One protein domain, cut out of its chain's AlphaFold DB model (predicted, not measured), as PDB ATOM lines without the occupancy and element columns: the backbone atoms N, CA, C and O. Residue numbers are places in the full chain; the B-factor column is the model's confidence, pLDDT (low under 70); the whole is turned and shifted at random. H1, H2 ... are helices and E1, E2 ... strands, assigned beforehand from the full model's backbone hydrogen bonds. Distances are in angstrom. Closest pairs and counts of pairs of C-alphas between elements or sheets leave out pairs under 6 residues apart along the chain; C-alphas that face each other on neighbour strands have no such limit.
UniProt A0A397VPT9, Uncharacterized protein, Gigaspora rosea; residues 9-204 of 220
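This is residues 9 to 204 of the 220 residues of an uncharacterized protein of Gigaspora rosea (UniProt A0A397VPT9). Picture a strongly twisted, curled sheet of five strands with the long helix H3 over one face, at the E7 and E6 end, and the helical hairpin of H1 and H2 beside it, H2 meeting H3. The small hairpin of E3 and E4 lies away from the sheet, while the unnamed residues 9 to 34 and the loosely placed hairpin of E8 and E9 form opposite ends of the longest axis. The printed part has 196 residues, with four named helices and nine named strands in the order H1 H2 E1 E2 E3 E4 E5 H3 E6 E7 H4 E8 E9. The main sheet runs E1 E2 E5 E7 E6, antiparallel throughout; the class is mixed, helices and strands, with under half of the residues in named elements. The whole is compact, with a radius of gyration of the C-alphas of 18.5 A and spans of 55 by 44 by 37 A.

Begin at Ser 9 and pass residues 9 to 34, which hold no named element. Find C-alpha 35 at (150.058, 163.136, 171.347), where H1 begins and runs to residue 40; H2, residues 48 to 59, follows and is 15.9 A long. After residues 60 to 75 come E1, residues 76 to 82, 15.7 A, and E2, residues 85 to 90, 15.3 A. The short strands E3, residues 95 to 98, and E4, residues 104 to 107, lead to E5, residues 111 to 117, 19.1 A. Look for C-alpha 124 at (166.082, 145.253, 176.634): from there H3 runs 24.1 A to residue 140. E6, residues 145 to 151, is 17.6 A long, and E7, residues 156 to 162, is 19.4 A. Last come H4, residues 182 to 186, E8, residues 190 to 195, and E9, residues 198 to 203, which ends at C-alpha 203 at (146.829, 129.071, 145.175).

Start at edge strand E1, which forms a hairpin with E2; N 77 and O 89 are 2.8 A apart. Beside E2 find antiparallel E5, with N 90 and O 111 at 2.8 A. E5 and E7 are antiparallel too, with N 114 and O 161 at 2.9 A. E7 and edge strand E6 form a hairpin, with N 158 and O 149 at 2.9 A. H3 is on this sheet at a height of 10.6 A, over E7 and E6, and at 21 degrees to E7 on the local plane it runs along the strands. With H3 on one face, the arrangement has two layers, helix and sheet. E5, H3 and E6 make a split strand-helix-strand unit, two strands running the same way with E7 between them, and its crossover is right-handed. The closest C-alphas of H3 and E6, those of Leu 135 and Val 145, are 6.4 A apart. H2 touches H3 with residues 49 to 53 alone, at a steep tilt of 40 degrees, the same way; the closest C-alphas are those of Asn 49 and Leu 124, 5.4 A. H2 only grazes the sheet, with residues 50 to 54. H1 and H2 form a helical hairpin and touch at a shallow tilt of 9 degrees, opposite ways, the C-alphas of Pro 36 and Leu 59 being closest at 5.0 A. Residues 69 to 70 pair with residues 147 to 148 of E6, parallel. The hairpin of E3 and E4, with N 106 and O 96 at 2.8 A, is apart from the five strands, and so is the hairpin of E8 and E9, with N 198 and O 195 at 3.1 A. H4 is not on the sheet; its closest C-alpha to E1 is that of Trp 184, 7.9 A from that of Asn 78. In H1, H2, H3 and H4 every O i to N i+4 pair is within hydrogen-bond range.

The two C-alphas farthest apart, those of Asp 13 and Asp 196, are 59.3 A apart. The printed part has no cut, and the links H2 to E1 and E7 to H4 are long. The mean pLDDT of the printed part is 78.3; look for values under 70 at residues 120 to 131, 134, 137 to 139 and 164 to 204.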
ATOM      1  N   SER A   9     162.243 174.405 173.892       90.31
ATOM      2  CA  SER A   9     162.928 175.075 172.777       90.31
ATOM      3  C   SER A   9     162.408 174.670 171.395       90.31
ATOM      4  O   SER A   9     162.586 175.413 170.436       90.31
ATOM      5  N   LYS A  10     161.752 173.508 171.275       91.25
ATOM      6  CA  LYS A  10     161.170 173.021 170.015       91.25
ATOM      7  C   LYS A  10     159.746 173.521 169.777       91.25
ATOM      8  O   LYS A  10     159.189 173.274 168.712       91.25
ATOM      9  N   ARG A  11     159.118 174.167 170.760       94.25
ATOM     10  CA  ARG A  11     157.747 174.671 170.620       94.25
ATOM     11  C   ARG A  11     157.734 175.938 169.787       94.25
ATOM     12  O   ARG A  11     158.545 176.828 170.011       94.25
ATOM     13  N   ASN A  12     156.786 176.024 168.863       94.62
ATOM     14  CA  ASN A  12     156.699 177.130 167.921       94.62
ATOM     15  C   ASN A  12     155.239 177.569 167.762       94.62
ATOM     16  O   ASN A  12     154.353 176.736 167.572       94.62
ATOM     17  N   ASP A  13     154.994 178.871 167.851       94.56
ATOM     18  CA  ASP A  13     153.669 179.474 167.714       94.56
ATOM     19  C   ASP A  13     153.058 179.260 166.326       94.56
ATOM     20  O   ASP A  13     151.853 179.030 166.218       94.56
ATOM     21  N   ARG A  14     153.892 179.194 165.281       94.44
ATOM     22  CA  ARG A  14     153.479 178.888 163.901       94.44
ATOM     23  C   ARG A  14     152.869 177.496 163.737       94.44
ATOM     24  O   ARG A  14     152.142 177.265 162.779       94.44
ATOM     25  N   ASN A  15     153.135 176.569 164.660       94.81
ATOM     26  CA  ASN A  15     152.570 175.215 164.631       94.81
ATOM     27  C   ASN A  15     151.181 175.128 165.292       94.81
ATOM     28  O   ASN A  15     150.619 174.034 165.422       94.81
ATOM     29  N   GLY A  16     150.646 176.259 165.759       94.88
ATOM     30  CA  GLY A  16     149.403 176.326 166.512       94.88
ATOM     31  C   GLY A  16     149.546 175.848 167.959       94.88
ATOM     32  O   GLY A  16     150.614 175.434 168.427       94.88
ATOM     33  N   LYS A  17     148.438 175.922 168.699       95.88
ATOM     34  CA  LYS A  17     148.350 175.458 170.089       95.88
ATOM     35  C   LYS A  17     147.660 174.106 170.167       95.88
ATOM     36  O   LYS A  17     146.709 173.825 169.444       95.88
ATOM     37  N   CYS A  18     148.118 173.278 171.095       95.25
ATOM     38  CA  CYS A  18     147.454 172.028 171.423       95.25
ATOM     39  C   CYS A  18     146.123 172.305 172.128       95.25
ATOM     40  O   CYS A  18     146.116 172.941 173.180       95.25
ATOM     41  N   GLY A  19     145.020 171.749 171.623       94.50
ATOM     42  CA  GLY A  19     143.704 171.889 172.261       94.50
ATOM     43  C   GLY A  19     143.606 171.274 173.665       94.50
ATOM     44  O   GLY A  19     142.745 171.672 174.434       94.50
ATOM     45  N   ASN A  20     144.496 170.339 174.024       94.94
ATOM     46  CA  ASN A  20     144.456 169.656 175.322       94.94
ATOM     47  C   ASN A  20     145.255 170.375 176.422       94.94
ATOM     48  O   ASN A  20     144.801 170.467 177.554       94.94
ATOM     49  N   CYS A  21     146.461 170.871 176.112       94.69
ATOM     50  CA  CYS A  21     147.333 171.509 177.114       94.69
ATOM     51  C   CYS A  21     147.574 173.008 176.887       94.69
ATOM     52  O   CYS A  21     148.317 173.622 177.650       94.69
ATOM     53  N   ASN A  22     147.004 173.588 175.825       95.31
ATOM     54  CA  ASN A  22     147.123 174.998 175.439       95.31
ATOM     55  C   ASN A  22     148.567 175.513 175.224       95.31
ATOM     56  O   ASN A  22     148.811 176.715 175.129       95.31
ATOM     57  N   ARG A  23     149.550 174.608 175.132       94.12
ATOM     58  CA  ARG A  23     150.938 174.935 174.779       94.12
ATOM     59  C   ARG A  23     151.105 174.945 173.266       94.12
ATOM     60  O   ARG A  23     150.428 174.195 172.564       94.12
ATOM     61  N   TYR A  24     152.067 175.726 172.782       96.44
ATOM     62  CA  TYR A  24     152.497 175.648 171.389       96.44
ATOM     63  C   TYR A  24     152.992 174.242 171.038       96.44
ATOM     64  O   TYR A  24     153.661 173.572 171.842       96.44
ATOM     65  N   ASN A  25     152.621 173.809 169.840       96.75
ATOM     66  CA  ASN A  25     152.994 172.526 169.268       96.75
ATOM     67  C   ASN A  25     154.485 172.503 168.891       96.75
ATOM     68  O   ASN A  25     155.088 173.537 168.594       96.75
ATOM     69  N   THR A  26     155.095 171.317 168.914       96.25
ATOM     70  CA  THR A  26     156.502 171.137 168.506       96.25
ATOM     71  C   THR A  26     156.641 170.926 167.002       96.25
ATOM     72  O   THR A  26     157.670 171.280 166.438       96.25
ATOM     73  N   SER A  27     155.593 170.425 166.344       96.12
ATOM     74  CA  SER A  27     155.470 170.401 164.884       96.12
ATOM     75  C   SER A  27     154.029 170.707 164.474       96.12
ATOM     76  O   SER A  27     153.132 170.643 165.322       96.12
ATOM     77  N   PRO A  28     153.764 171.024 163.196       95.50
ATOM     78  CA  PRO A  28     152.401 171.202 162.710       95.50
ATOM     79  C   PRO A  28     151.521 170.008 163.104       95.50
ATOM     80  O   PRO A  28     151.924 168.856 162.942       95.50
ATOM     81  N   ALA A  29     150.353 170.296 163.684       95.44
ATOM     82  CA  ALA A  29     149.402 169.308 164.203       95.44
ATOM     83  C   ALA A  29     149.963 168.299 165.233       95.44
ATOM     84  O   ALA A  29     149.409 167.209 165.365       95.44
ATOM     85  N   TRP A  30     151.040 168.623 165.962       97.12
ATOM     86  CA  TRP A  30     151.653 167.704 166.928       97.12
ATOM     87  C   TRP A  30     152.123 168.387 168.213       97.12
ATOM     88  O   TRP A  30     153.041 169.218 168.235       97.12
ATOM     89  N   CYS A  31     151.547 167.957 169.326       96.31
ATOM     90  CA  CYS A  31     151.972 168.325 170.658       96.31
ATOM     91  C   CYS A  31     152.775 167.190 171.290       96.31
ATOM     92  O   CYS A  31     152.195 166.229 171.798       96.31
ATOM     93  N   GLN A  32     154.098 167.353 171.375       94.62
ATOM     94  CA  GLN A  32     154.978 166.362 172.005       94.62
ATOM     95  C   GLN A  32     154.553 165.982 173.440       94.62
ATOM     96  O   GLN A  32     154.779 164.860 173.867       94.62
ATOM     97  N   THR A  33     153.879 166.858 174.191       92.81
ATOM     98  CA  THR A  33     153.415 166.500 175.546       92.81
ATOM     99  C   THR A  33     152.186 165.601 175.552       92.81
ATOM    100  O   THR A  33     152.034 164.804 176.469       92.81
ATOM    101  N   CYS A  34     151.286 165.741 174.578       94.50
ATOM    102  CA  CYS A  34     149.976 165.091 174.631       94.50
ATOM    103  C   CYS A  34     149.842 163.932 173.644       94.50
ATOM    104  O   CYS A  34     149.240 162.917 173.979       94.50
ATOM    105  N   ASP A  35     150.361 164.073 172.429       95.50
ATOM    106  CA  ASP A  35     150.058 163.136 171.347       95.50
ATOM    107  C   ASP A  35     150.851 161.823 171.425       95.50
ATOM    108  O   ASP A  35     150.228 160.771 171.247       95.50
ATOM    109  N   PRO A  36     152.147 161.810 171.805       93.75
ATOM    110  CA  PRO A  36     152.853 160.562 172.083       93.75
ATOM    111  C   PRO A  36     152.168 159.656 173.102       93.75
ATOM    112  O   PRO A  36     152.118 158.444 172.914       93.75
ATOM    113  N   GLN A  37     151.610 160.238 174.168       91.44
ATOM    114  CA  GLN A  37     150.943 159.478 175.227       91.44
ATOM    115  C   GLN A  37     149.710 158.747 174.687       91.44
ATOM    116  O   GLN A  37     149.520 157.569 174.971       91.44
ATOM    117  N   LYS A  38     148.910 159.415 173.847       91.88
ATOM    118  CA  LYS A  38     147.736 158.802 173.204       91.88
ATOM    119  C   LYS A  38     148.130 157.621 172.318       91.88
ATOM    120  O   LYS A  38     147.443 156.607 172.316       91.88
ATOM    121  N   ILE A  39     149.236 157.742 171.581       91.06
ATOM    122  CA  ILE A  39     149.729 156.677 170.698       91.06
ATOM    123  C   ILE A  39     150.270 155.494 171.507       91.06
ATOM    124  O   ILE A  39     149.946 154.350 171.196       91.06
ATOM    125  N   ALA A  40     151.036 155.759 172.565       89.88
ATOM    126  CA  ALA A  40     151.643 154.729 173.406       89.88
ATOM    127  C   ALA A  40     150.616 153.848 174.147       89.88
ATOM    128  O   ALA A  40     150.931 152.715 174.510       89.88
ATOM    129  N   LEU A  41     149.393 154.341 174.368       88.88
ATOM    130  CA  LEU A  41     148.317 153.598 175.035       88.88
ATOM    131  C   LEU A  41     147.564 152.629 174.106       88.88
ATOM    132  O   LEU A  41     146.868 151.744 174.595       88.88
ATOM    133  N   GLY A  42     147.680 152.783 172.784       87.06
ATOM    134  CA  GLY A  42     146.819 152.088 171.819       87.06
ATOM    135  C   GLY A  42     147.276 150.695 171.387       87.06
ATOM    136  O   GLY A  42     146.593 150.075 170.575       87.06
ATOM    137  N   TRP A  43     148.431 150.210 171.853       93.56
ATOM    138  CA  TRP A  43     149.006 148.960 171.355       93.56
ATOM    139  C   TRP A  43     149.929 148.269 172.370       93.56
ATOM    140  O   TRP A  43     150.494 148.885 173.281       93.56
ATOM    141  N   THR A  44     150.092 146.962 172.169       92.94
ATOM    142  CA  THR A  44     151.129 146.134 172.791       92.94
ATOM    143  C   THR A  44     151.639 145.106 171.783       92.94
ATOM    144  O   THR A  44     150.881 144.631 170.935       92.94
ATOM    145  N   SER A  45     152.929 144.788 171.855       90.00
ATOM    146  CA  SER A  45     153.556 143.692 171.111       90.00
ATOM    147  C   SER A  45     153.374 142.332 171.788       90.00
ATOM    148  O   SER A  45     153.676 141.309 171.186       90.00
ATOM    149  N   GLY A  46     152.910 142.305 173.043       90.19
ATOM    150  CA  GLY A  46     152.986 141.122 173.904       90.19
ATOM    151  C   GLY A  46     154.356 140.938 174.572       90.19
ATOM    152  O   GLY A  46     154.491 140.092 175.451       90.19
ATOM    153  N   ASN A  47     155.358 141.752 174.217       87.69
ATOM    154  CA  ASN A  47     156.677 141.764 174.839       87.69
ATOM    155  C   ASN A  47     156.921 143.100 175.555       87.69
ATOM    156  O   ASN A  47     157.179 144.125 174.926       87.69
ATOM    157  N   ASN A  48     156.913 143.073 176.891       88.50
ATOM    158  CA  ASN A  48     157.089 144.268 177.726       88.50
ATOM    159  C   ASN A  48     158.379 145.039 177.428       88.50
ATOM    160  O   ASN A  48     158.398 146.266 177.539       88.50
ATOM    161  N   ASN A  49     159.447 144.341 177.035       84.56
ATOM    162  CA  ASN A  49     160.706 145.000 176.730       84.56
ATOM    163  C   ASN A  49     160.601 145.812 175.435       84.56
ATOM    164  O   ASN A  49     160.983 146.976 175.396       84.56
ATOM    165  N   ILE A  50     160.027 145.222 174.389       85.75
ATOM    166  CA  ILE A  50     159.815 145.888 173.097       85.75
ATOM    167  C   ILE A  50     158.804 147.027 173.230       85.75
ATOM    168  O   ILE A  50     159.018 148.114 172.687       85.75
ATOM    169  N   ASP A  51     157.748 146.810 174.012       90.56
ATOM    170  CA  ASP A  51     156.771 147.838 174.355       90.56
ATOM    171  C   ASP A  51     157.445 149.045 174.997       90.56
ATOM    172  O   ASP A  51     157.233 150.169 174.545       90.56
ATOM    173  N   TYR A  52     158.287 148.822 176.010       88.69
ATOM    174  CA  TYR A  52     159.048 149.890 176.647       88.69
ATOM    175  C   TYR A  52     159.940 150.618 175.633       88.69
ATOM    176  O   TYR A  52     159.889 151.845 175.553       88.69
ATOM    177  N   CYS A  53     160.689 149.876 174.804       85.94
ATOM    178  CA  CYS A  53     161.581 150.450 173.797       85.94
ATOM    179  C   CYS A  53     160.865 151.426 172.860       85.94
ATOM    180  O   CYS A  53     161.294 152.566 172.668       85.94
ATOM    181  N   ILE A  54     159.778 150.967 172.239       89.62
ATOM    182  CA  ILE A  54     159.055 151.760 171.244       89.62
ATOM    183  C   ILE A  54     158.327 152.911 171.938       89.62
ATOM    184  O   ILE A  54     158.362 154.028 171.431       89.62
ATOM    185  N   LYS A  55     157.718 152.686 173.112       92.38
ATOM    186  CA  LYS A  55     157.020 153.748 173.854       92.38
ATOM    187  C   LYS A  55     157.982 154.852 174.292       92.38
ATOM    188  O   LYS A  55     157.630 156.021 174.167       92.38
ATOM    189  N   GLU A  56     159.209 154.528 174.705       89.44
ATOM    190  CA  GLU A  56     160.250 155.527 174.996       89.44
ATOM    191  C   GLU A  56     160.566 156.391 173.757       89.44
ATOM    192  O   GLU A  56     160.621 157.620 173.841       89.44
ATOM    193  N   LEU A  57     160.716 155.773 172.580       88.88
ATOM    194  CA  LEU A  57     160.948 156.495 171.321       88.88
ATOM    195  C   LEU A  57     159.742 157.358 170.913       88.88
ATOM    196  O   LEU A  57     159.914 158.501 170.484       88.88
ATOM    197  N   GLN A  58     158.522 156.844 171.083       92.81
ATOM    198  CA  GLN A  58     157.284 157.578 170.817       92.81
ATOM    199  C   GLN A  58     157.178 158.814 171.715       92.81
ATOM    200  O   GLN A  58     156.966 159.911 171.203       92.81
ATOM    201  N   LEU A  59     157.397 158.667 173.027       92.56
ATOM    202  CA  LEU A  59     157.353 159.765 174.002       92.56
ATOM    203  C   LEU A  59     158.348 160.886 173.674       92.56
ATOM    204  O   LEU A  59     158.036 162.059 173.873       92.56
ATOM    205  N   ASN A  60     159.496 160.547 173.092       90.12
ATOM    206  CA  ASN A  60     160.518 161.515 172.686       90.12
ATOM    207  C   ASN A  60     160.302 162.109 171.281       90.12
ATOM    208  O   ASN A  60     161.059 162.983 170.849       90.12
ATOM    209  N   SER A  61     159.275 161.663 170.551       91.31
ATOM    210  CA  SER A  61     159.006 162.112 169.183       91.31
ATOM    211  C   SER A  61     158.464 163.541 169.162       91.31
ATOM    212  O   SER A  61     157.414 163.854 169.726       91.31
ATOM    213  N   THR A  62     159.166 164.438 168.468       93.75
ATOM    214  CA  THR A  62     158.784 165.861 168.387       93.75
ATOM    215  C   THR A  62     157.970 166.219 167.156       93.75
ATOM    216  O   THR A  62     157.473 167.342 167.098       93.75
ATOM    217  N   ASN A  63     157.801 165.267 166.237       93.94
ATOM    218  CA  ASN A  63     157.025 165.398 165.011       93.94
ATOM    219  C   ASN A  63     156.131 164.166 164.833       93.94
ATOM    220  O   ASN A  63     156.565 163.049 165.116       93.94
ATOM    221  N   TYR A  64     154.928 164.356 164.288       95.19
ATOM    222  CA  TYR A  64     153.989 163.266 163.987       95.19
ATOM    223  C   TYR A  64     154.555 162.231 163.002       95.19
ATOM    224  O   TYR A  64     154.310 161.034 163.126       95.19
ATOM    225  N   GLU A  65     155.318 162.691 162.015       92.00
ATOM    226  CA  GLU A  65     155.822 161.841 160.936       92.00
ATOM    227  C   GLU A  65     156.984 160.953 161.394       92.00
ATOM    228  O   GLU A  65     157.256 159.946 160.749       92.00
ATOM    229  N   ASP A  66     157.688 161.323 162.468       90.06
ATOM    230  CA  ASP A  66     158.897 160.635 162.954       90.06
ATOM    231  C   ASP A  66     158.603 159.621 164.069       90.06
ATOM    232  O   ASP A  66     159.521 159.037 164.646       90.06
ATOM    233  N   VAL A  67     157.323 159.416 164.379       92.94
ATOM    234  CA  VAL A  67     156.874 158.460 165.387       92.94
ATOM    235  C   VAL A  67     157.227 157.043 164.941       92.94
ATOM    236  O   VAL A  67     156.725 156.565 163.927       92.94
ATOM    237  N   ILE A  68     158.048 156.362 165.740       92.44
ATOM    238  CA  ILE A  68     158.340 154.935 165.570       92.44
ATOM    239  C   ILE A  68     157.124 154.118 166.004       92.44
ATOM    240  O   ILE A  68     156.580 154.319 167.091       92.44
ATOM    241  N   GLU A  69     156.689 153.190 165.158       94.31
ATOM    242  CA  GLU A  69     155.475 152.405 165.373       94.31
ATOM    243  C   GLU A  69     155.781 150.939 165.680       94.31
ATOM    244  O   GLU A  69     156.721 150.349 165.149       94.31
ATOM    245  N   TRP A  70     154.938 150.322 166.503       95.25
ATOM    246  CA  TRP A  70     154.755 148.881 166.424       95.25
ATOM    247  C   TRP A  70     153.810 148.582 165.268       95.25
ATOM    248  O   TRP A  70     152.683 149.077 165.233       95.25
ATOM    249  N   ILE A  71     154.284 147.790 164.318       95.19
ATOM    250  CA  ILE A  71     153.574 147.420 163.103       95.19
ATOM    251  C   ILE A  71     153.227 145.938 163.232       95.19
ATOM    252  O   ILE A  71     154.114 145.090 163.078       95.19
ATOM    253  N   PRO A  72     151.961 145.587 163.514       94.75
ATOM    254  CA  PRO A  72     151.547 144.194 163.550       94.75
ATOM    255  C   PRO A  72     151.882 143.510 162.221       94.75
ATOM    256  O   PRO A  72     151.620 144.058 161.151       94.75
ATOM    257  N   PHE A  73     152.465 142.314 162.274       93.38
ATOM    258  CA  PHE A  73     153.005 141.650 161.081       93.38
ATOM    259  C   PHE A  73     151.946 141.378 160.004       93.38
ATOM    260  O   PHE A  73     152.234 141.419 158.815       93.38
ATOM    261  N   ASN A  74     150.682 141.200 160.400       92.50
ATOM    262  CA  ASN A  74     149.548 141.062 159.480       92.50
ATOM    263  C   ASN A  74     149.164 142.358 158.733       92.50
ATOM    264  O   ASN A  74     148.299 142.315 157.859       92.50
ATOM    265  N   ARG A  75     149.772 143.506 159.061       95.06
ATOM    266  CA  ARG A  75     149.665 144.765 158.301       95.06
ATOM    267  C   ARG A  75     150.728 144.877 157.206       95.06
ATOM    268  O   ARG A  75     150.750 145.884 156.495       95.06
ATOM    269  N   LEU A  76     151.589 143.868 157.062       92.94
ATOM    270  CA  LEU A  76     152.564 143.734 155.985       92.94
ATOM    271  C   LEU A  76     152.072 142.678 154.989       92.94
ATOM    272  O   LEU A  76     151.898 141.511 155.333       92.94
ATOM    273  N   ASP A  77     151.840 143.101 153.752       87.81
ATOM    274  CA  ASP A  77     151.370 142.259 152.650       87.81
ATOM    275  C   ASP A  77     152.478 142.064 151.604       87.81
ATOM    276  O   ASP A  77     153.436 142.840 151.546       87.81
ATOM    277  N   ASN A  78     152.343 141.043 150.756       86.62
ATOM    278  CA  ASN A  78     153.275 140.743 149.663       86.62
ATOM    279  C   ASN A  78     154.754 140.704 150.103       86.62
ATOM    280  O   ASN A  78     155.621 141.280 149.444       86.62
ATOM    281  N   ILE A  79     155.047 140.046 151.231       88.12
ATOM    282  CA  ILE A  79     156.414 139.933 151.750       88.12
ATOM    283  C   ILE A  79     157.254 139.064 150.802       88.12
ATOM    284  O   ILE A  79     156.911 137.911 150.540       88.12
ATOM    285  N   GLN A  80     158.364 139.604 150.300       85.56
ATOM    286  CA  GLN A  80     159.284 138.928 149.380       85.56
ATOM    287  C   GLN A  80     160.725 139.090 149.854       85.56
ATOM    288  O   GLN A  80     161.144 140.198 150.182       85.56
ATOM    289  N   LYS A  81     161.505 138.007 149.845       86.12
ATOM    290  CA  LYS A  81     162.940 138.051 150.151       86.12
ATOM    291  C   LYS A  81     163.733 138.475 148.912       86.12
ATOM    292  O   LYS A  81     163.555 137.895 147.844       86.12
ATOM    293  N   ILE A  82     164.612 139.463 149.055       79.31
ATOM    294  CA  ILE A  82     165.537 139.934 148.018       79.31
ATOM    295  C   ILE A  82     166.939 139.993 148.624       79.31
ATOM    296  O   ILE A  82     167.271 140.916 149.367       79.31
ATOM    297  N   GLY A  83     167.762 138.989 148.313       81.94
ATOM    298  CA  GLY A  83     169.065 138.818 148.956       81.94
ATOM    299  C   GLY A  83     168.905 138.600 150.462       81.94
ATOM    300  O   GLY A  83     168.258 137.639 150.886       81.94
ATOM    301  N   GLU A  84     169.478 139.500 151.258       76.62
ATOM    302  CA  GLU A  84     169.420 139.479 152.729       76.62
ATOM    303  C   GLU A  84     168.289 140.341 153.318       76.62
ATOM    304  O   GLU A  84     168.032 140.290 154.518       76.62
ATOM    305  N   GLU A  85     167.592 141.123 152.490       80.31
ATOM    306  CA  GLU A  85     166.493 141.991 152.919       80.31
ATOM    307  C   GLU A  85     165.140 141.412 152.493       80.31
ATOM    308  O   GLU A  85     165.046 140.587 151.579       80.31
ATOM    309  N   PHE A  86     164.062 141.886 153.115       88.12
ATOM    310  CA  PHE A  86     162.708 141.635 152.626       88.12
ATOM    311  C   PHE A  86     162.074 142.933 152.145       88.12
ATOM    312  O   PHE A  86     162.325 144.006 152.690       88.12
ATOM    313  N   LEU A  87     161.215 142.836 151.137       90.00
ATOM    314  CA  LEU A  87     160.304 143.900 150.736       90.00
ATOM    315  C   LEU A  87     158.886 143.527 151.134       90.00
ATOM    316  O   LEU A  87     158.510 142.364 151.031       90.00
ATOM    317  N   ALA A  88     158.095 144.518 151.523       90.44
ATOM    318  CA  ALA A  88     156.680 144.339 151.814       90.44
ATOM    319  C   ALA A  88     155.871 145.582 151.434       90.44
ATOM    320  O   ALA A  88     156.421 146.661 151.191       90.44
ATOM    321  N   VAL A  89     154.549 145.432 151.408       89.06
ATOM    322  CA  VAL A  89     153.591 146.537 151.367       89.06
ATOM    323  C   VAL A  89     153.029 146.728 152.772       89.06
ATOM    324  O   VAL A  89     152.338 145.856 153.287       89.06
ATOM    325  N   TRP A  90     153.299 147.873 153.388       93.38
ATOM    326  CA  TRP A  90     152.685 148.256 154.652       93.38
ATOM    327  C   TRP A  90     151.322 148.901 154.403       93.38
ATOM    328  O   TRP A  90     151.221 149.947 153.757       93.38
ATOM    329  N   LEU A  91     150.272 148.255 154.909       89.75
ATOM    330  CA  LEU A  91     148.872 148.591 154.644       89.75
ATOM    331  C   LEU A  91     148.343 149.789 155.443       89.75
ATOM    332  O   LEU A  91     147.287 150.303 155.096       89.75
ATOM    333  N   ASP A  92     149.030 150.226 156.502       92.00
ATOM    334  CA  ASP A  92     148.668 151.468 157.212       92.00
ATOM    335  C   ASP A  92     149.370 152.694 156.631       92.00
ATOM    336  O   ASP A  92     148.967 153.822 156.908       92.00
ATOM    337  N   GLY A  93     150.424 152.464 155.842       89.75
ATOM    338  CA  GLY A  93     151.236 153.495 155.221       89.75
ATOM    339  C   GLY A  93     151.894 154.477 156.196       89.75
ATOM    340  O   GLY A  93     151.787 154.411 157.423       89.75
ATOM    341  N   VAL A  94     152.615 155.427 155.606       89.19
ATOM    342  CA  VAL A  94     153.422 156.410 156.338       89.19
ATOM    343  C   VAL A  94     152.548 157.527 156.906       89.19
ATOM    344  O   VAL A  94     151.635 158.013 156.235       89.19
ATOM    345  N   ARG A  95     152.866 157.965 158.129       92.75
ATOM    346  CA  ARG A  95     152.325 159.176 158.763       92.75
ATOM    347  C   ARG A  95     152.796 160.429 158.035       92.75
ATOM    348  O   ARG A  95     153.995 160.604 157.851       92.75
ATOM    349  N   LEU A  96     151.855 161.300 157.680       90.56
ATOM    350  CA  LEU A  96     152.121 162.549 156.967       90.56
ATOM    351  C   LEU A  96     151.284 163.692 157.536       90.56
ATOM    352  O   LEU A  96     150.166 163.469 158.014       90.56
ATOM    353  N   ILE A  97     151.781 164.919 157.416       92.56
ATOM    354  CA  ILE A  97     150.967 166.120 157.630       92.56
ATOM    355  C   ILE A  97     150.410 166.609 156.291       92.56
ATOM    356  O   ILE A  97     151.149 166.798 155.328       92.56
ATOM    357  N   GLN A  98     149.097 166.837 156.237       91.19
ATOM    358  CA  GLN A  98     148.440 167.509 155.112       91.19
ATOM    359  C   GLN A  98     148.282 169.001 155.398       91.19
ATOM    360  O   GLN A  98     147.912 169.376 156.506       91.19
ATOM    361  N   TYR A  99     148.508 169.830 154.376       89.88
ATOM    362  CA  TYR A  99     148.481 171.296 154.452       89.88
ATOM    363  C   TYR A  99     147.416 171.898 153.512       89.88
ATOM    364  O   TYR A  99     147.712 172.790 152.725       89.88
ATOM    365  N   ILE A 100     146.182 171.373 153.525       85.69
ATOM    366  CA  ILE A 100     145.110 171.853 152.624       85.69
ATOM    367  C   ILE A 100     144.499 173.170 153.130       85.69
ATOM    368  O   ILE A 100     144.305 174.100 152.355       85.69
ATOM    369  N   LYS A 101     144.167 173.236 154.423       83.88
ATOM    370  CA  LYS A 101     143.689 174.458 155.094       83.88
ATOM    371  C   LYS A 101     144.548 174.702 156.323       83.88
ATOM    372  O   LYS A 101     145.432 175.543 156.309       83.88
ATOM    373  N   GLU A 102     144.330 173.863 157.327       87.88
ATOM    374  CA  GLU A 102     145.152 173.772 158.525       87.88
ATOM    375  C   GLU A 102     145.975 172.484 158.478       87.88
ATOM    376  O   GLU A 102     145.519 171.501 157.881       87.88
ATOM    377  N   PRO A 103     147.162 172.456 159.107       91.69
ATOM    378  CA  PRO A 103     147.921 171.231 159.264       91.69
ATOM    379  C   PRO A 103     147.085 170.168 159.975       91.69
ATOM    380  O   PRO A 103     146.611 170.374 161.093       91.69
ATOM    381  N   THR A 104     146.933 169.007 159.345       93.81
ATOM    382  CA  THR A 104     146.220 167.867 159.932       93.81
ATOM    383  C   THR A 104     147.020 166.585 159.789       93.81
ATOM    384  O   THR A 104     147.640 166.334 158.753       93.81
ATOM    385  N   GLN A 105     146.970 165.751 160.826       94.44
ATOM    386  CA  GLN A 105     147.545 164.411 160.809       94.44
ATOM    387  C   GLN A 105     146.813 163.535 159.789       94.44
ATOM    388  O   GLN A 105     145.586 163.481 159.763       94.44
ATOM    389  N   SER A 106     147.573 162.831 158.958       92.25
ATOM    390  CA  SER A 106     147.051 161.936 157.927       92.25
ATOM    391  C   SER A 106     147.952 160.712 157.751       92.25
ATOM    392  O   SER A 106     148.970 160.566 158.438       92.25
ATOM    393  N   ARG A 107     147.579 159.816 156.837       89.38
ATOM    394  CA  ARG A 107     148.409 158.685 156.423       89.38
ATOM    395  C   ARG A 107     148.289 158.437 154.929       89.38
ATOM    396  O   ARG A 107     147.219 158.628 154.351       89.38
ATOM    397  N   ASN A 108     149.369 157.943 154.335       83.81
ATOM    398  CA  ASN A 108     149.258 157.238 153.065       83.81
ATOM    399  C   ASN A 108     148.419 155.968 153.264       83.81
ATOM    400  O   ASN A 108     148.562 155.308 154.286       83.81
ATOM    401  N   PRO A 109     147.587 155.573 152.292       81.44
ATOM    402  CA  PRO A 109     146.762 154.370 152.418       81.44
ATOM    403  C   PRO A 109     147.576 153.071 152.323       81.44
ATOM    404  O   PRO A 109     147.088 152.019 152.707       81.44
ATOM    405  N   SER A 110     148.790 153.130 151.771       84.38
ATOM    406  CA  SER A 110     149.784 152.056 151.803       84.38
ATOM    407  C   SER A 110     151.152 152.602 151.396       84.38
ATOM    408  O   SER A 110     151.243 153.642 150.738       84.38
ATOM    409  N   CYS A 111     152.230 151.896 151.727       84.56
ATOM    410  CA  CYS A 111     153.552 152.169 151.162       84.56
ATOM    411  C   CYS A 111     154.380 150.890 151.020       84.56
ATOM    412  O   CYS A 111     154.094 149.876 151.651       84.56
ATOM    413  N   ARG A 112     155.420 150.932 150.185       86.88
ATOM    414  CA  ARG A 112     156.439 149.878 150.161       86.88
ATOM    415  C   ARG A 112     157.446 150.138 151.260       86.88
ATOM    416  O   ARG A 112     157.838 151.282 151.474       86.88
ATOM    417  N   VAL A 113     157.893 149.068 151.891       90.50
ATOM    418  CA  VAL A 113     158.881 149.113 152.964       90.50
ATOM    419  C   VAL A 113     159.920 148.024 152.760       90.50
ATOM    420  O   VAL A 113     159.651 146.991 152.138       90.50
ATOM    421  N   LYS A 114     161.112 148.269 153.295       91.56
ATOM    422  CA  LYS A 114     162.120 147.244 153.526       91.56
ATOM    423  C   LYS A 114     161.967 146.695 154.935       91.56
ATOM    424  O   LYS A 114     161.661 147.448 155.863       91.56
ATOM    425  N   LEU A 115     162.211 145.398 155.083       90.62
ATOM    426  CA  LEU A 115     162.337 144.735 156.369       90.62
ATOM    427  C   LEU A 115     163.758 144.202 156.519       90.62
ATOM    428  O   LEU A 115     164.284 143.544 155.617       90.62
ATOM    429  N   LYS A 116     164.358 144.470 157.676       86.56
ATOM    430  CA  LYS A 116     165.663 143.931 158.066       86.56
ATOM    431  C   LYS A 116     165.513 143.172 159.372       86.56
ATOM    432  O   LYS A 116     165.049 143.748 160.356       86.56
ATOM    433  N   ILE A 117     165.905 141.901 159.369       85.06
ATOM    434  CA  ILE A 117     165.891 141.061 160.567       85.06
ATOM    435  C   ILE A 117     166.837 141.657 161.610       85.06
ATOM    436  O   ILE A 117     167.970 142.041 161.313       85.06
ATOM    437  N   LEU A 118     166.355 141.728 162.845       79.62
ATOM    438  CA  LEU A 118     167.164 142.020 164.012       79.62
ATOM    439  C   LEU A 118     167.645 140.694 164.593       79.62
ATOM    440  O   LEU A 118     166.920 140.032 165.331       79.62
ATOM    441  N   HIS A 119     168.865 140.296 164.238       70.50
ATOM    442  CA  HIS A 119     169.497 139.124 164.838       70.50
ATOM    443  C   HIS A 119     169.656 139.353 166.346       70.50
ATOM    444  O   HIS A 119     170.366 140.271 166.753       70.50
ATOM    445  N   GLU A 120     168.929 138.552 167.128       63.06
ATOM    446  CA  GLU A 120     168.888 138.452 168.590       63.06
ATOM    447  C   GLU A 120     169.384 139.651 169.421       63.06
ATOM    448  O   GLU A 120     170.580 139.954 169.541       63.06
ATOM    449  N   SER A 121     168.480 140.166 170.255       48.94
ATOM    450  CA  SER A 121     168.877 140.419 171.634       48.94
ATOM    451  C   SER A 121     167.724 140.172 172.595       48.94
ATOM    452  O   SER A 121     166.860 141.030 172.753       48.94
ATOM    453  N   ASN A 122     167.787 139.067 173.336       51.00
ATOM    454  CA  ASN A 122     166.952 138.789 174.516       51.00
ATOM    455  C   ASN A 122     167.188 139.786 175.680       51.00
ATOM    456  O   ASN A 122     166.905 139.491 176.835       51.00
ATOM    457  N   ASN A 123     167.746 140.969 175.402       58.84
ATOM    458  CA  ASN A 123     168.104 141.988 176.374       58.84
ATOM    459  C   ASN A 123     167.550 143.352 175.930       58.84
ATOM    460  O   ASN A 123     167.924 143.872 174.876       58.84
ATOM    461  N   LEU A 124     166.698 143.933 176.779       57.25
ATOM    462  CA  LEU A 124     166.082 145.253 176.634       57.25
ATOM    463  C   LEU A 124     167.089 146.364 176.292       57.25
ATOM    464  O   LEU A 124     166.862 147.147 175.374       57.25
ATOM    465  N   LEU A 125     168.220 146.421 177.003       58.62
ATOM    466  CA  LEU A 125     169.242 147.455 176.810       58.62
ATOM    467  C   LEU A 125     169.935 147.305 175.457       58.62
ATOM    468  O   LEU A 125     170.209 148.292 174.777       58.62
ATOM    469  N   LYS A 126     170.183 146.062 175.039       65.12
ATOM    470  CA  LYS A 126     170.786 145.775 173.736       65.12
ATOM    471  C   LYS A 126     169.804 146.097 172.608       65.12
ATOM    472  O   LYS A 126     170.226 146.694 171.625       65.12
ATOM    473  N   CYS A 127     168.511 145.825 172.798       63.56
ATOM    474  CA  CYS A 127     167.452 146.214 171.870       63.56
ATOM    475  C   CYS A 127     167.377 147.742 171.723       63.56
ATOM    476  O   CYS A 127     167.496 148.244 170.613       63.56
ATOM    477  N   LEU A 128     167.288 148.498 172.824       63.66
ATOM    478  CA  LEU A 128     167.262 149.968 172.806       63.66
ATOM    479  C   LEU A 128     168.499 150.585 172.157       63.66
ATOM    480  O   LEU A 128     168.371 151.451 171.293       63.66
ATOM    481  N   CYS A 129     169.697 150.162 172.565       65.00
ATOM    482  CA  CYS A 129     170.944 150.685 172.012       65.00
ATOM    483  C   CYS A 129     171.078 150.345 170.528       65.00
ATOM    484  O   CYS A 129     171.482 151.199 169.740       65.00
ATOM    485  N   LYS A 130     170.695 149.124 170.135       68.12
ATOM    486  CA  LYS A 130     170.726 148.692 168.740       68.12
ATOM    487  C   LYS A 130     169.704 149.447 167.902       68.12
ATOM    488  O   LYS A 130     170.081 149.979 166.869       68.12
ATOM    489  N   LEU A 131     168.470 149.598 168.382       69.81
ATOM    490  CA  LEU A 131     167.436 150.398 167.730       69.81
ATOM    491  C   LEU A 131     167.869 151.847 167.580       69.81
ATOM    492  O   LEU A 131     167.848 152.361 166.474       69.81
ATOM    493  N   LYS A 132     168.324 152.505 168.652       72.44
ATOM    494  CA  LYS A 132     168.820 153.888 168.584       72.44
ATOM    495  C   LYS A 132     169.998 154.011 167.610       72.44
ATOM    496  O   LYS A 132     170.020 154.943 166.813       72.44
ATOM    497  N   SER A 133     170.938 153.066 167.622       70.88
ATOM    498  CA  SER A 133     172.072 153.044 166.687       70.88
ATOM    499  C   SER A 133     171.624 152.855 165.235       70.88
ATOM    500  O   SER A 133     172.030 153.627 164.371       70.88
ATOM    501  N   ASP A 134     170.743 151.891 164.968       69.81
ATOM    502  CA  ASP A 134     170.217 151.612 163.632       69.81
ATOM    503  C   ASP A 134     169.351 152.779 163.128       69.81
ATOM    504  O   ASP A 134     169.462 153.164 161.966       69.81
ATOM    505  N   LEU A 135     168.565 153.417 164.005       71.25
ATOM    506  CA  LEU A 135     167.829 154.653 163.721       71.25
ATOM    507  C   LEU A 135     168.778 155.783 163.298       71.25
ATOM    508  O   LEU A 135     168.507 156.470 162.314       71.25
ATOM    509  N   ILE A 136     169.896 155.970 164.009       71.12
ATOM    510  CA  ILE A 136     170.912 156.980 163.677       71.12
ATOM    511  C   ILE A 136     171.587 156.655 162.338       71.12
ATOM    512  O   ILE A 136     171.686 157.530 161.480       71.12
ATOM    513  N   GLN A 137     172.022 155.410 162.128       68.81
ATOM    514  CA  GLN A 137     172.681 154.991 160.887       68.81
ATOM    515  C   GLN A 137     171.761 155.144 159.674       68.81
ATOM    516  O   GLN A 137     172.162 155.705 158.655       68.81
ATOM    517  N   LEU A 138     170.512 154.684 159.784       69.50
ATOM    518  CA  LEU A 138     169.538 154.791 158.703       69.50
ATOM    519  C   LEU A 138     169.209 156.254 158.415       69.50
ATOM    520  O   LEU A 138     169.218 156.640 157.248       69.50
ATOM    521  N   LYS A 139     169.050 157.087 159.450       69.81
ATOM    522  CA  LYS A 139     168.871 158.532 159.280       69.81
ATOM    523  C   LYS A 139     170.054 159.181 158.552       69.81
ATOM    524  O   LYS A 139     169.820 159.987 157.658       69.81
ATOM    525  N   ASN A 140     171.293 158.803 158.871       70.69
ATOM    526  CA  ASN A 140     172.489 159.292 158.170       70.69
ATOM    527  C   ASN A 140     172.520 158.857 156.696       70.69
ATOM    528  O   ASN A 140     172.942 159.620 155.833       70.69
ATOM    529  N   ASN A 141     171.980 157.677 156.387       72.19
ATOM    530  CA  ASN A 141     171.785 157.192 155.016       72.19
ATOM    531  C   ASN A 141     170.503 157.755 154.366       72.19
ATOM    532  O   ASN A 141     169.986 157.214 153.380       72.19
ATOM    533  N   ASN A 142     169.942 158.825 154.941       74.94
ATOM    534  CA  ASN A 142     168.686 159.463 154.557       74.94
ATOM    535  C   ASN A 142     167.479 158.502 154.520       74.94
ATOM    536  O   ASN A 142     166.489 158.804 153.862       74.94
ATOM    537  N   SER A 143     167.556 157.332 155.149       81.56
ATOM    538  CA  SER A 143     166.502 156.314 155.179       81.56
ATOM    539  C   SER A 143     165.659 156.485 156.434       81.56
ATOM    540  O   SER A 143     166.177 156.515 157.551       81.56
ATOM    541  N   LYS A 144     164.343 156.600 156.262       85.19
ATOM    542  CA  LYS A 144     163.423 156.774 157.383       85.19
ATOM    543  C   LYS A 144     163.033 155.424 157.969       85.19
ATOM    544  O   LYS A 144     162.619 154.532 157.240       85.19
ATOM    545  N   VAL A 145     163.142 155.275 159.283       88.62
ATOM    546  CA  VAL A 145     162.608 154.102 159.983       88.62
ATOM    547  C   VAL A 145     161.183 154.400 160.395       88.62
ATOM    548  O   VAL A 145     160.909 155.452 160.967       88.62
ATOM    549  N   TYR A 146     160.286 153.476 160.088       91.81
ATOM    550  CA  TYR A 146     158.877 153.598 160.425       91.81
ATOM    551  C   TYR A 146     158.537 152.856 161.706       91.81
ATOM    552  O   TYR A 146     157.675 153.298 162.459       91.81
ATOM    553  N   GLY A 147     159.199 151.734 161.974       92.56
ATOM    554  CA  GLY A 147     158.778 150.914 163.092       92.56
ATOM    555  C   GLY A 147     159.476 149.582 163.232       92.56
ATOM    556  O   GLY A 147     160.496 149.296 162.602       92.56
ATOM    557  N   LEU A 148     158.859 148.768 164.075       92.31
ATOM    558  CA  LEU A 148     159.217 147.394 164.364       92.31
ATOM    559  C   LEU A 148     158.039 146.476 164.104       92.31
ATOM    560  O   LEU A 148     156.891 146.842 164.333       92.31
ATOM    561  N   THR A 149     158.345 145.259 163.686       92.94
ATOM    562  CA  THR A 149     157.382 144.169 163.579       92.94
ATOM    563  C   THR A 149     157.996 142.887 164.129       92.94
ATOM    564  O   THR A 149     159.212 142.809 164.310       92.94
ATOM    565  N   GLN A 150     157.168 141.878 164.376       90.81
ATOM    566  CA  GLN A 150     157.607 140.539 164.758       90.81
ATOM    567  C   GLN A 150     156.865 139.515 163.918       90.81
ATOM    568  O   GLN A 150     155.634 139.468 163.921       90.81
ATOM    569  N   ASN A 151     157.614 138.677 163.214       86.62
ATOM    570  CA  ASN A 151     157.037 137.551 162.509       86.62
ATOM    571  C   ASN A 151     156.626 136.484 163.528       86.62
ATOM    572  O   ASN A 151     157.462 135.756 164.049       86.62
ATOM    573  N   THR A 152     155.324 136.358 163.784       79.69
ATOM    574  CA  THR A 152     154.784 135.406 164.769       79.69
ATOM    575  C   THR A 152     155.090 133.943 164.444       79.69
ATOM    576  O   THR A 152     154.962 133.097 165.319       79.69
ATOM    577  N   SER A 153     155.451 133.622 163.197       83.56
ATOM    578  CA  SER A 153     155.808 132.257 162.796       83.56
ATOM    579  C   SER A 153     157.270 131.909 163.073       83.56
ATOM    580  O   SER A 153     157.574 130.731 163.232       83.56
ATOM    581  N   THR A 154     158.171 132.897 163.084       83.12
ATOM    582  CA  THR A 154     159.619 132.685 163.290       83.12
ATOM    583  C   THR A 154     160.135 133.290 164.592       83.12
ATOM    584  O   THR A 154     161.288 133.072 164.938       83.12
ATOM    585  N   ASP A 155     159.293 134.040 165.305       82.94
ATOM    586  CA  ASP A 155     159.639 134.843 166.484       82.94
ATOM    587  C   ASP A 155     160.698 135.935 166.213       82.94
ATOM    588  O   ASP A 155     161.252 136.556 167.119       82.94
ATOM    589  N   GLU A 156     160.971 136.220 164.936       84.31
ATOM    590  CA  GLU A 156     161.979 137.195 164.534       84.31
ATOM    591  C   GLU A 156     161.416 138.615 164.550       84.31
ATOM    592  O   GLU A 156     160.414 138.920 163.891       84.31
ATOM    593  N   TYR A 157     162.122 139.515 165.231       87.12
ATOM    594  CA  TYR A 157     161.874 140.950 165.143       87.12
ATOM    595  C   TYR A 157     162.527 141.530 163.892       87.12
ATOM    596  O   TYR A 157     163.647 141.172 163.525       87.12
ATOM    597  N   MET A 158     161.841 142.468 163.244       88.88
ATOM    598  CA  MET A 158     162.328 143.123 162.033       88.88
ATOM    599  C   MET A 158     162.105 144.631 162.105       88.88
ATOM    600  O   MET A 158     161.040 145.100 162.513       88.88
ATOM    601  N   LEU A 159     163.103 145.393 161.665       90.25
ATOM    602  CA  LEU A 159     162.974 146.825 161.412       90.25
ATOM    603  C   LEU A 159     162.193 147.058 160.129       90.25
ATOM    604  O   LEU A 159     162.506 146.449 159.112       90.25
ATOM    605  N   VAL A 160     161.253 147.998 160.166       92.00
ATOM    606  CA  VAL A 160     160.501 148.468 159.002       92.00
ATOM    607  C   VAL A 160     161.002 149.857 158.632       92.00
ATOM    608  O   VAL A 160     160.910 150.789 159.433       92.00
ATOM    609  N   PHE A 161     161.542 150.013 157.427       90.06
ATOM    610  CA  PHE A 161     162.151 151.268 156.995       90.06
ATOM    611  C   PHE A 161     161.930 151.544 155.510       90.06
ATOM    612  O   PHE A 161     161.427 150.709 154.755       90.06
ATOM    613  N   ASP A 162     162.258 152.771 155.130       87.00
ATOM    614  CA  ASP A 162     161.991 153.343 153.825       87.00
ATOM    615  C   ASP A 162     162.574 152.501 152.687       87.00
ATOM    616  O   ASP A 162     163.702 151.998 152.732       87.00
ATOM    617  N   PHE A 163     161.777 152.377 151.634       80.81
ATOM    618  CA  PHE A 163     162.164 151.770 150.381       80.81
ATOM    619  C   PHE A 163     162.434 152.877 149.364       80.81
ATOM    620  O   PHE A 163     161.559 153.282 148.599       80.81
ATOM    621  N   LYS A 164     163.681 153.340 149.317       66.88
ATOM    622  CA  LYS A 164     164.116 154.262 148.272       66.88
ATOM    623  C   LYS A 164     164.289 153.525 146.950       66.88
ATOM    624  O   LYS A 164     165.248 152.778 146.770       66.88
ATOM    625  N   ARG A 165     163.383 153.766 146.008       53.69
ATOM    626  CA  ARG A 165     163.726 153.750 144.584       53.69
ATOM    627  C   ARG A 165     163.443 155.127 144.019       53.69
ATOM    628  O   ARG A 165     162.402 155.708 144.315       53.69
ATOM    629  N   ASP A 166     164.354 155.599 143.181       44.66
ATOM    630  CA  ASP A 166     164.098 156.674 142.234       44.66
ATOM    631  C   ASP A 166     162.931 156.256 141.329       44.66
ATOM    632  O   ASP A 166     163.140 155.518 140.373       44.66
ATOM    633  N   SER A 167     161.685 156.584 141.685       42.44
ATOM    634  CA  SER A 167     160.535 156.776 140.776       42.44
ATOM    635  C   SER A 167     159.195 156.735 141.522       42.44
ATOM    636  O   SER A 167     158.850 155.765 142.188       42.44
ATOM    637  N   ILE A 168     158.478 157.853 141.381       48.16
ATOM    638  CA  ILE A 168     157.024 158.073 141.289       48.16
ATOM    639  C   ILE A 168     156.109 157.075 142.018       48.16
ATOM    640  O   ILE A 168     156.014 155.894 141.693       48.16
ATOM    641  N   TYR A 169     155.332 157.632 142.952       53.16
ATOM    642  CA  TYR A 169     154.266 156.965 143.690       53.16
ATOM    643  C   TYR A 169     153.095 156.563 142.776       53.16
ATOM    644  O   TYR A 169     152.069 157.246 142.742       53.16
ATOM    645  N   GLU A 170     153.222 155.482 142.009       54.31
ATOM    646  CA  GLU A 170     152.136 155.028 141.140       54.31
ATOM    647  C   GLU A 170     151.034 154.342 141.952       54.31
ATOM    648  O   GLU A 170     151.222 153.321 142.625       54.31
ATOM    649  N   LYS A 171     149.842 154.935 141.890       59.06
ATOM    650  CA  LYS A 171     148.611 154.358 142.411       59.06
ATOM    651  C   LYS A 171     148.119 153.284 141.448       59.06
ATOM    652  O   LYS A 171     147.816 153.566 140.293       59.06
ATOM    653  N   CYS A 172     147.971 152.061 141.932       61.41
ATOM    654  CA  CYS A 172     147.333 151.000 141.178       61.41
ATOM    655  C   CYS A 172     145.831 151.286 141.052       61.41
ATOM    656  O   CYS A 172     145.111 151.307 142.049       61.41
ATOM    657  N   LEU A 173     145.349 151.497 139.825       59.22
ATOM    658  CA  LEU A 173     143.943 151.825 139.566       59.22
ATOM    659  C   LEU A 173     142.985 150.651 139.833       59.22
ATOM    660  O   LEU A 173     141.817 150.890 140.119       59.22
ATOM    661  N   SER A 174     143.458 149.401 139.786       62.75
ATOM    662  CA  SER A 174     142.606 148.218 139.986       62.75
ATOM    663  C   SER A 174     142.349 147.892 141.459       62.75
ATOM    664  O   SER A 174     141.246 147.484 141.807       62.75
ATOM    665  N   CYS A 175     143.339 148.075 142.337       61.59
ATOM    666  CA  CYS A 175     143.197 147.801 143.774       61.59
ATOM    667  C   CYS A 175     143.252 149.056 144.654       61.59
ATOM    668  O   CYS A 175     143.175 148.948 145.877       61.59
ATOM    669  N   ASN A 176     143.390 150.241 144.049       59.03
ATOM    670  CA  ASN A 176     143.480 151.540 144.723       59.03
ATOM    671  C   ASN A 176     144.659 151.649 145.723       59.03
ATOM    672  O   ASN A 176     144.689 152.577 146.532       59.03
ATOM    673  N   ARG A 177     145.632 150.721 145.671       62.22
ATOM    674  CA  ARG A 177     146.841 150.704 146.514       62.22
ATOM    675  C   ARG A 177     147.963 151.502 145.858       62.22
ATOM    676  O   ARG A 177     148.098 151.501 144.639       62.22
ATOM    677  N   TYR A 178     148.794 152.152 146.659       57.94
ATOM    678  CA  TYR A 178     149.941 152.919 146.170       57.94
ATOM    679  C   TYR A 178     151.198 152.049 146.195       57.94
ATOM    680  O   TYR A 178     151.420 151.307 147.155       57.94
ATOM    681  N   ASN A 179     152.024 152.159 145.151       59.34
ATOM    682  CA  ASN A 179     153.304 151.464 145.000       59.34
ATOM    683  C   ASN A 179     153.227 149.930 144.917       59.34
ATOM    684  O   ASN A 179     154.166 149.234 145.296       59.34
ATOM    685  N   THR A 180     152.169 149.367 144.341       51.47
ATOM    686  CA  THR A 180     152.284 148.053 143.692       51.47
ATOM    687  C   THR A 180     152.530 148.319 142.212       51.47
ATOM    688  O   THR A 180     151.632 148.822 141.542       51.47
ATOM    689  N   SER A 181     153.712 147.983 141.681       47.78
ATOM    690  CA  SER A 181     153.859 147.815 140.223       47.78
ATOM    691  C   SER A 181     152.674 146.974 139.710       47.78
ATOM    692  O   SER A 181     152.219 146.100 140.456       47.78
ATOM    693  N   PRO A 182     152.164 147.162 138.480       47.19
ATOM    694  CA  PRO A 182     151.148 146.270 137.915       47.19
ATOM    695  C   PRO A 182     151.504 144.778 138.077       47.19
ATOM    696  O   PRO A 182     150.630 143.959 138.349       47.19
ATOM    697  N   ALA A 183     152.801 144.440 138.053       49.84
ATOM    698  CA  ALA A 183     153.314 143.100 138.348       49.84
ATOM    699  C   ALA A 183     153.061 142.643 139.803       49.84
ATOM    700  O   ALA A 183     152.788 141.476 140.046       49.84
ATOM    701  N   TRP A 184     153.097 143.547 140.782       46.88
ATOM    702  CA  TRP A 184     152.810 143.263 142.198       46.88
ATOM    703  C   TRP A 184     151.315 143.239 142.526       46.88
ATOM    704  O   TRP A 184     150.919 142.596 143.491       46.88
ATOM    705  N   CYS A 185     150.479 143.925 141.742       51.94
ATOM    706  CA  CYS A 185     149.027 143.815 141.882       51.94
ATOM    707  C   CYS A 185     148.499 142.469 141.352       51.94
ATOM    708  O   CYS A 185     147.477 141.983 141.830       51.94
ATOM    709  N   ASN A 186     149.201 141.873 140.380       45.97
ATOM    710  CA  ASN A 186     148.767 140.667 139.671       45.97
ATOM    711  C   ASN A 186     149.491 139.376 140.104       45.97
ATOM    712  O   ASN A 186     149.099 138.294 139.670       45.97
ATOM    713  N   HIS A 187     150.513 139.439 140.966       44.00
ATOM    714  CA  HIS A 187     151.165 138.237 141.492       44.00
ATOM    715  C   HIS A 187     150.417 137.688 142.716       44.00
ATOM    716  O   HIS A 187     150.531 138.203 143.821       44.00
ATOM    717  N   VAL A 188     149.645 136.627 142.464       43.28
ATOM    718  CA  VAL A 188     149.254 135.535 143.374       43.28
ATOM    719  C   VAL A 188     149.017 135.939 144.836       43.28
ATOM    720  O   VAL A 188     149.908 135.902 145.681       43.28
ATOM    721  N   THR A 189     147.756 136.211 145.173       40.44
ATOM    722  CA  THR A 189     147.319 136.241 146.572       40.44
ATOM    723  C   THR A 189     147.335 134.816 147.133       40.44
ATOM    724  O   THR A 189     146.480 134.004 146.773       40.44
ATOM    725  N   LEU A 190     148.256 134.501 148.048       37.88
ATOM    726  CA  LEU A 190     148.092 133.344 148.932       37.88
ATOM    727  C   LEU A 190     146.958 133.679 149.908       37.88
ATOM    728  O   LEU A 190     147.163 134.329 150.933       37.88
ATOM    729  N   ARG A 191     145.724 133.294 149.572       43.19
ATOM    730  CA  ARG A 191     144.595 133.451 150.494       43.19
ATOM    731  C   ARG A 191     144.744 132.414 151.606       43.19
ATOM    732  O   ARG A 191     144.592 131.220 151.358       43.19
ATOM    733  N   LYS A 192     145.023 132.864 152.834       40.62
ATOM    734  CA  LYS A 192     144.889 132.023 154.031       40.62
ATOM    735  C   LYS A 192     143.408 131.689 154.202       40.62
ATOM    736  O   LYS A 192     142.602 132.590 154.424       40.62
ATOM    737  N   GLN A 193     143.050 130.417 154.077       42.44
ATOM    738  CA  GLN A 193     141.733 129.923 154.468       42.44
ATOM    739  C   GLN A 193     141.896 129.023 155.687       42.44
ATOM    740  O   GLN A 193     142.794 128.181 155.734       42.44
ATOM    741  N   GLN A 194     141.037 129.229 156.683       36.72
ATOM    742  CA  GLN A 194     140.931 128.341 157.830       36.72
ATOM    743  C   GLN A 194     139.906 127.268 157.475       36.72
ATOM    744  O   GLN A 194     138.755 127.584 157.173       36.72
ATOM    745  N   LYS A 195     140.338 126.009 157.469       38.50
ATOM    746  CA  LYS A 195     139.451 124.860 157.312       38.50
ATOM    747  C   LYS A 195     139.839 123.852 158.384       38.50
ATOM    748  O   LYS A 195     141.010 123.506 158.496       38.50
ATOM    749  N   ASP A 196     138.879 123.484 159.227       41.06
ATOM    750  CA  ASP A 196     139.040 122.462 160.271       41.06
ATOM    751  C   ASP A 196     140.240 122.701 161.214       41.06
ATOM    752  O   ASP A 196     140.968 121.786 161.586       41.06
ATOM    753  N   GLY A 197     140.487 123.965 161.583       46.69
ATOM    754  CA  GLY A 197     141.558 124.342 162.516       46.69
ATOM    755  C   GLY A 197     142.978 124.346 161.933       46.69
ATOM    756  O   GLY A 197     143.904 124.753 162.631       46.69
ATOM    757  N   GLN A 198     143.167 123.984 160.660       32.75
ATOM    758  CA  GLN A 198     144.448 124.094 159.957       32.75
ATOM    759  C   GLN A 198     144.452 125.270 158.968       32.75
ATOM    760  O   GLN A 198     143.452 125.585 158.314       32.75
ATOM    761  N   VAL A 199     145.602 125.943 158.860       37.50
ATOM    762  CA  VAL A 199     145.833 126.982 157.847       37.50
ATOM    763  C   VAL A 199     146.233 126.288 156.550       37.50
ATOM    764  O   VAL A 199     147.363 125.825 156.416       37.50
ATOM    765  N   VAL A 200     145.313 126.230 155.589       35.41
ATOM    766  CA  VAL A 200     145.584 125.682 154.255       35.41
ATOM    767  C   VAL A 200     145.858 126.839 153.298       35.41
ATOM    768  O   VAL A 200     145.054 127.766 153.166       35.41
ATOM    769  N   ILE A 201     147.009 126.796 152.627       38.62
ATOM    770  CA  ILE A 201     147.388 127.772 151.604       38.62
ATOM    771  C   ILE A 201     146.895 127.246 150.255       38.62
ATOM    772  O   ILE A 201     147.458 126.298 149.714       38.62
ATOM    773  N   LYS A 202     145.831 127.847 149.708       34.69
ATOM    774  CA  LYS A 202     145.355 127.544 148.350       34.69
ATOM    775  C   LYS A 202     145.811 128.629 147.377       34.69
ATOM    776  O   LYS A 202     145.569 129.814 147.600       34.69
ATOM    777  N   MET A 203     146.440 128.205 146.285       32.53
ATOM    778  CA  MET A 203     146.829 129.071 145.175       32.53
ATOM    779  C   MET A 203     145.627 129.234 144.237       32.53
ATOM    780  O   MET A 203     145.135 128.252 143.690       32.53
ATOM    781  N   SER A 204     145.132 130.454 144.049       34.41
ATOM    782  CA  SER A 204     144.114 130.745 143.032       34.41
ATOM    783  C   SER A 204     144.581 131.910 142.170       34.41
ATOM    784  O   SER A 204     144.695 133.031 142.671       34.41
TER     785      SER A 204